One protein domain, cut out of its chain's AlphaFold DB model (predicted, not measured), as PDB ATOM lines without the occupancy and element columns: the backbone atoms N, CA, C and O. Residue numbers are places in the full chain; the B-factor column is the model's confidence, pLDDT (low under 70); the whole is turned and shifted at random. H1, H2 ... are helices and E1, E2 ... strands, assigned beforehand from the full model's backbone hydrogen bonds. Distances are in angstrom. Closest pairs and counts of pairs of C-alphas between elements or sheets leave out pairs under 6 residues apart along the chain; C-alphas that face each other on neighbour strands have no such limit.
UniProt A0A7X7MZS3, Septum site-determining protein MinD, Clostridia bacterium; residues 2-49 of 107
ATOM      1  N   LEU A   2     355.380 300.505 244.895       79.44
ATOM      2  CA  LEU A   2     354.270 301.426 244.565       79.44
ATOM      3  C   LEU A   2     353.532 301.948 245.818       79.44
ATOM      4  O   LEU A   2     353.079 303.084 245.832       79.44
ATOM      5  N   LEU A   3     353.445 301.133 246.876       79.06
ATOM      6  CA  LEU A   3     352.803 301.496 248.146       79.06
ATOM      7  C   LEU A   3     353.649 302.488 248.963       79.06
ATOM      8  O   LEU A   3     353.129 303.503 249.412       79.06
ATOM      9  N   GLU A   4     354.961 302.259 249.063       75.94
ATOM     10  CA  GLU A   4     355.902 303.183 249.721       75.94
ATOM     11  C   GLU A   4     355.938 304.553 249.030       75.94
ATOM     12  O   GLU A   4     356.008 305.585 249.688       75.94
ATOM     13  N   ALA A   5     355.830 304.570 247.696       77.81
ATOM     14  CA  ALA A   5     355.749 305.805 246.919       77.81
ATOM     15  C   ALA A   5     354.473 306.622 247.209       77.81
ATOM     16  O   ALA A   5     354.431 307.805 246.889       77.81
ATOM     17  N   ASN A   6     353.451 306.001 247.809       83.06
ATOM     18  CA  ASN A   6     352.218 306.643 248.274       83.06
ATOM     19  C   ASN A   6     352.199 306.834 249.805       83.06
ATOM     20  O   ASN A   6     351.127 306.938 250.392       83.06
ATOM     21  N   GLU A   7     353.367 306.844 250.458       81.88
ATOM     22  CA  GLU A   7     353.519 307.038 251.913       81.88
ATOM     23  C   GLU A   7     352.824 305.961 252.775       81.88
ATOM     24  O   GLU A   7     352.592 306.146 253.973       81.88
ATOM     25  N   ILE A   8     352.524 304.794 252.192       80.38
ATOM     26  CA  ILE A   8     351.992 303.641 252.925       80.38
ATOM     27  C   ILE A   8     353.171 302.847 253.485       80.38
ATOM     28  O   ILE A   8     353.790 302.041 252.792       80.38
ATOM     29  N   ASN A   9     353.476 303.100 254.757       76.62
ATOM     30  CA  ASN A   9     354.665 302.557 255.422       76.62
ATOM     31  C   ASN A   9     354.439 301.191 256.084       76.62
ATOM     32  O   ASN A   9     355.393 300.446 256.290       76.62
ATOM     33  N   GLN A  10     353.193 300.854 256.424       80.69
ATOM     34  CA  GLN A  10     352.842 299.561 257.007       80.69
ATOM     35  C   GLN A  10     352.028 298.761 255.999       80.69
ATOM     36  O   GLN A  10     350.951 299.183 255.578       80.69
ATOM     37  N   THR A  11     352.564 297.611 255.602       87.81
ATOM     38  CA  THR A  11     351.911 296.702 254.666       87.81
ATOM     39  C   THR A  11     351.961 295.287 255.206       87.81
ATOM     40  O   THR A  11     352.957 294.857 255.778       87.81
ATOM     41  N   ASP A  12     350.855 294.586 255.013       90.31
ATOM     42  CA  ASP A  12     350.604 293.258 255.534       90.31
ATOM     43  C   ASP A  12     349.916 292.435 254.438       90.31
ATOM     44  O   ASP A  12     349.062 292.942 253.704       90.31
ATOM     45  N   LEU A  13     350.286 291.161 254.308       92.56
ATOM     46  CA  LEU A  13     349.845 290.294 253.218       92.56
ATOM     47  C   LEU A  13     348.816 289.264 253.694       92.56
ATOM     48  O   LEU A  13     349.043 288.517 254.647       92.56
ATOM     49  N   ILE A  14     347.713 289.152 252.956       94.94
ATOM     50  CA  ILE A  14     346.801 288.006 253.019       94.94
ATOM     51  C   ILE A  14     346.757 287.368 251.637       94.94
ATOM     52  O   ILE A  14     346.423 288.030 250.654       94.94
ATOM     53  N   VAL A  15     347.044 286.070 251.561       94.69
ATOM     54  CA  VAL A  15     346.901 285.310 250.314       94.69
ATOM     55  C   VAL A  15     345.558 284.593 250.327       94.69
ATOM     56  O   VAL A  15     345.304 283.754 251.189       94.69
ATOM     57  N   ASN A  16     344.677 284.934 249.392       95.06
ATOM     58  CA  ASN A  16     343.314 284.408 249.337       95.06
ATOM     59  C   ASN A  16     343.130 283.393 248.196       95.06
ATOM     60  O   ASN A  16     343.893 283.391 247.231       95.06
ATOM     61  N   ARG A  17     342.076 282.572 248.293       94.19
ATOM     62  CA  ARG A  17     341.652 281.576 247.290       94.19
ATOM     63  C   ARG A  17     342.741 280.576 246.909       94.19
ATOM     64  O   ARG A  17     342.912 280.220 245.742       94.19
ATOM     65  N   LEU A  18     343.477 280.103 247.909       93.81
ATOM     66  CA  LEU A  18     344.509 279.095 247.698       93.81
ATOM     67  C   LEU A  18     343.882 277.740 247.370       93.81
ATOM     68  O   LEU A  18     343.099 277.195 248.151       93.81
ATOM     69  N   ARG A  19     344.288 277.165 246.237       93.25
ATOM     70  CA  ARG A  19     343.919 275.805 245.836       93.25
ATOM     71  C   ARG A  19     345.102 274.870 246.033       93.25
ATOM     72  O   ARG A  19     346.032 274.828 245.230       93.25
ATOM     73  N   LEU A  20     345.084 274.135 247.145       88.12
ATOM     74  CA  LEU A  20     346.209 273.298 247.584       88.12
ATOM     75  C   LEU A  20     346.601 272.228 246.558       88.12
ATOM     76  O   LEU A  20     347.768 271.851 246.468       88.12
ATOM     77  N   ASP A  21     345.638 271.710 245.805       93.38
ATOM     78  CA  ASP A  21     345.862 270.731 244.748       93.38
ATOM     79  C   ASP A  21     346.630 271.324 243.560       93.38
ATOM     80  O   ASP A  21     347.530 270.659 243.050       93.38
ATOM     81  N   MET A  22     346.348 272.570 243.174       94.75
ATOM     82  CA  MET A  22     347.115 273.267 242.138       94.75
ATOM     83  C   MET A  22     348.531 273.596 242.589       94.75
ATOM     84  O   MET A  22     349.468 273.428 241.816       94.75
ATOM     85  N   ILE A  23     348.694 274.024 243.846       92.75
ATOM     86  CA  ILE A  23     350.017 274.338 244.405       92.75
ATOM     87  C   ILE A  23     350.897 273.087 244.377       92.75
ATOM     88  O   ILE A  23     352.039 273.133 243.936       92.75
ATOM     89  N   ARG A  24     350.350 271.929 244.770       90.50
ATOM     90  CA  ARG A  24     351.084 270.652 244.735       90.50
ATOM     91  C   ARG A  24     351.470 270.200 243.328       90.50
ATOM     92  O   ARG A  24     352.448 269.474 243.192       90.50
ATOM     93  N   ARG A  25     350.681 270.560 242.314       95.00
ATOM     94  CA  ARG A  25     350.941 270.214 240.907       95.00
ATOM     95  C   ARG A  25     351.844 271.230 240.201       95.00
ATOM     96  O   ARG A  25     352.315 270.930 239.113       95.00
ATOM     97  N   GLY A  26     352.107 272.383 240.822       92.94
ATOM     98  CA  GLY A  26     352.895 273.473 240.240       92.94
ATOM     99  C   GLY A  26     352.092 274.435 239.357       92.94
ATOM    100  O   GLY A  26     352.672 275.339 238.770       92.94
ATOM    101  N   ASP A  27     350.766 274.280 239.288       96.19
ATOM    102  CA  ASP A  27     349.880 275.131 238.476       96.19
ATOM    103  C   ASP A  27     349.508 276.449 239.185       96.19
ATOM    104  O   ASP A  27     348.867 277.327 238.606       96.19
ATOM    105  N   MET A  28     349.859 276.578 240.466       94.94
ATOM    106  CA  MET A  28     349.642 277.769 241.283       94.94
ATOM    107  C   MET A  28     350.872 278.012 242.158       94.94
ATOM    108  O   MET A  28     351.440 277.073 242.713       94.94
ATOM    109  N   MET A  29     351.258 279.280 242.290       93.81
ATOM    110  CA  MET A  29     352.365 279.716 243.141       93.81
ATOM    111  C   MET A  29     352.091 279.390 244.616       93.81
ATOM    112  O   MET A  29     350.949 279.505 245.078       93.81
ATOM    113  N   SER A  30     353.119 278.977 245.362       93.81
ATOM    114  CA  SER A  30     352.970 278.714 246.793       93.81
ATOM    115  C   SER A  30     352.937 280.015 247.601       93.81
ATOM    116  O   SER A  30     353.366 281.068 247.138       93.81
ATOM    117  N   VAL A  31     352.425 279.954 248.833       92.81
ATOM    118  CA  VAL A  31     352.413 281.121 249.733       92.81
ATOM    119  C   VAL A  31     353.834 281.601 250.035       92.81
ATOM    120  O   VAL A  31     354.056 282.807 250.102       92.81
ATOM    121  N   ASP A  32     354.780 280.673 250.179       90.50
ATOM    122  CA  ASP A  32     356.178 280.990 250.479       90.50
ATOM    123  C   ASP A  32     356.820 281.771 249.317       90.50
ATOM    124  O   ASP A  32     357.436 282.808 249.555       90.50
ATOM    125  N   ASP A  33     356.572 281.359 248.066       93.25
ATOM    126  CA  ASP A  33     357.073 282.069 246.876       93.25
ATOM    127  C   ASP A  33     356.496 283.495 246.781       93.25
ATOM    128  O   ASP A  33     357.206 284.445 246.451       93.25
ATOM    129  N   VAL A  34     355.204 283.672 247.096       93.25
ATOM    130  CA  VAL A  34     354.562 285.001 247.096       93.25
ATOM    131  C   VAL A  34     355.214 285.914 248.137       93.25
ATOM    132  O   VAL A  34     355.468 287.086 247.853       93.25
ATOM    133  N   VAL A  35     355.483 285.395 249.337       91.44
ATOM    134  CA  VAL A  35     356.132 286.157 250.413       91.44
ATOM    135  C   VAL A  35     357.557 286.545 250.022       91.44
ATOM    136  O   VAL A  35     357.947 287.687 250.255       91.44
ATOM    137  N   GLU A  36     358.309 285.640 249.394       91.75
ATOM    138  CA  GLU A  36     359.666 285.915 248.913       91.75
ATOM    139  C   GLU A  36     359.684 287.021 247.849       91.75
ATOM    140  O   GLU A  36     360.480 287.954 247.941       91.75
ATOM    141  N   ILE A  37     358.771 286.961 246.874       94.69
ATOM    142  CA  ILE A  37     358.699 287.939 245.779       94.69
ATOM    143  C   ILE A  37     358.276 289.321 246.283       94.69
ATOM    144  O   ILE A  37     358.819 290.335 245.842       94.69
ATOM    145  N   LEU A  38     357.272 289.378 247.162       91.50
ATOM    146  CA  LEU A  38     356.704 290.648 247.614       91.50
ATOM    147  C   LEU A  38     357.489 291.270 248.771       91.50
ATOM    148  O   LEU A  38     357.410 292.483 248.949       91.50
ATOM    149  N   ALA A  39     358.226 290.467 249.545       90.75
ATOM    150  CA  ALA A  39     358.904 290.882 250.773       90.75
ATOM    151  C   ALA A  39     357.964 291.564 251.795       90.75
ATOM    152  O   ALA A  39     358.385 292.434 252.556       90.75
ATOM    153  N   ILE A  40     356.685 291.163 251.822       89.44
ATOM    154  CA  ILE A  40     355.656 291.693 252.733       89.44
ATOM    155  C   ILE A  40     355.359 290.663 253.840       89.44
ATOM    156  O   ILE A  40     355.182 289.479 253.530       89.44
ATOM    157  N   PRO A  41     355.246 291.079 255.118       88.50
ATOM    158  CA  PRO A  41     354.856 290.199 256.219       88.50
ATOM    159  C   PRO A  41     353.510 289.501 255.982       88.50
ATOM    160  O   PRO A  41     352.503 290.134 255.677       88.50
ATOM    161  N   LEU A  42     353.468 288.178 256.161       90.75
ATOM    162  CA  LEU A  42     352.243 287.395 255.992       90.75
ATOM    163  C   LEU A  42     351.363 287.427 257.254       90.75
ATOM    164  O   LEU A  42     351.702 286.861 258.305       90.75
ATOM    165  N   LEU A  43     350.157 287.981 257.129       91.31
ATOM    166  CA  LEU A  43     349.112 287.861 258.144       91.31
ATOM    167  C   LEU A  43     348.432 286.498 258.098       91.31
ATOM    168  O   LEU A  43     348.255 285.880 259.151       91.31
ATOM    169  N   GLY A  44     348.100 285.999 256.907       91.00
ATOM    170  CA  GLY A  44     347.469 284.694 256.769       91.00
ATOM    171  C   GLY A  44     347.190 284.267 255.334       91.00
ATOM    172  O   GLY A  44     347.400 285.003 254.373       91.00
ATOM    173  N   ALA A  45     346.704 283.039 255.217       93.94
ATOM    174  CA  ALA A  45     346.424 282.361 253.963       93.94
ATOM    175  C   ALA A  45     345.031 281.721 254.045       93.94
ATOM    176  O   ALA A  45     344.749 280.991 254.997       93.94
ATOM    177  N   ILE A  46     344.163 282.003 253.074       94.50
ATOM    178  CA  ILE A  46     342.766 281.552 253.050       94.50
ATOM    179  C   ILE A  46     342.583 280.579 251.874       94.50
ATOM    180  O   ILE A  46     342.827 280.966 250.725       94.50
ATOM    181  N   PRO A  47     342.189 279.317 252.128       93.25
ATOM    182  CA  PRO A  47     341.892 278.365 251.065       93.25
ATOM    183  C   PRO A  47     340.585 278.715 250.349       93.25
ATOM    184  O   PRO A  47     339.704 279.358 250.919       93.25
ATOM    185  N   ASP A  48     340.454 278.265 249.103       93.88
ATOM    186  CA  ASP A  48     339.159 278.246 248.415       93.88
ATOM    187  C   ASP A  48     338.248 277.210 249.105       93.88
ATOM    188  O   ASP A  48     338.674 276.081 249.355       93.88
ATOM    189  N   ASP A  49     337.025 277.601 249.469       94.06
ATOM    190  CA  ASP A  49     336.111 276.772 250.263       94.06
ATOM    191  C   ASP A  49     334.648 277.120 249.950       94.06
ATOM    192  O   ASP A  49     334.286 278.292 249.811       94.06
TER     193      ASP A  49
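AT A GLANCE: This is residues 2 to 49 of the 107 residues of the protein "Septum site-determining protein MinD" of Clostridia bacterium (UniProt A0A7X7MZS3). Two parallel strands, E1 and E2, make a narrow ribbon; the short helix H2 folds back along it, and the smaller helix H1 sits beyond the end at which both strands finish. Residues 4 to 9 stick out as an arm past the other end of the ribbon, and this arm and H1 mark the two ends of the longest axis. The printed part has 48 residues with two named strands and two named helices, in the order E1, H1, H2, E2; the sheet order is E1, E2, all parallel, and the class is mixed, helices and strands. The whole is loose, with a radius of gyration of the C-alphas of 12.6 A, and elongated, spanning 38 by 20 by 13 A.

HOW THE PARTS SIT: The sheet consists of E1, residues 13 to 18, and E2, residues 42 to 47, which are parallel neighbours with 12 degrees between their N-to-C directions. The C-alphas of residues 15 and 45 face each other at 4.7 A. Across the pair, N 15 and O 44 are within hydrogen-bond range at 3.0 A, and so are N 46 and O 15 at 2.8 A. H2, residues 31 to 38, comes closest to E1 with the C-alphas of Val 15 and Val 31, 6.9 A apart. Its closest C-alphas to E2 are those of Val 35 and Leu 42, also 6.9 A apart. H1, residues 20 to 25, comes closest to E2 with the C-alphas of Leu 20 and Pro 47, 7.5 A apart. H1 and H2 are apart. E1, H1, H2 and E2 form a strand-helix-strand unit, two parallel neighbour strands with helices between them along the chain, and its crossover is right-handed. In H1 and H2 every O i to N i+4 pair is within hydrogen-bond range.

IN THESE COORDINATES: E1 begins with C-alpha 13 at (349.845, 290.294, 253.218) and measures 13.6 A from first to last C-alpha. E2, residues 42 to 47, measures 14.6 A and ends with C-alpha 47 at (341.892, 278.365, 251.065). H2, residues 31 to 38, measures 10.7 A and begins with C-alpha 31 at (352.413, 281.121, 249.733). H1, residues 20 to 25, measures 8.7 A.

THE WHOLE: The two C-alphas farthest apart are those of Glu 7 and Arg 25, 38.5 A. Residues 4 to 9 stand free. The printed part has no cut, and the links E1 to H1, H1 to H2 and H2 to E2 are tight. The mean pLDDT of the printed part is 90.2, and no printed residue is under 70.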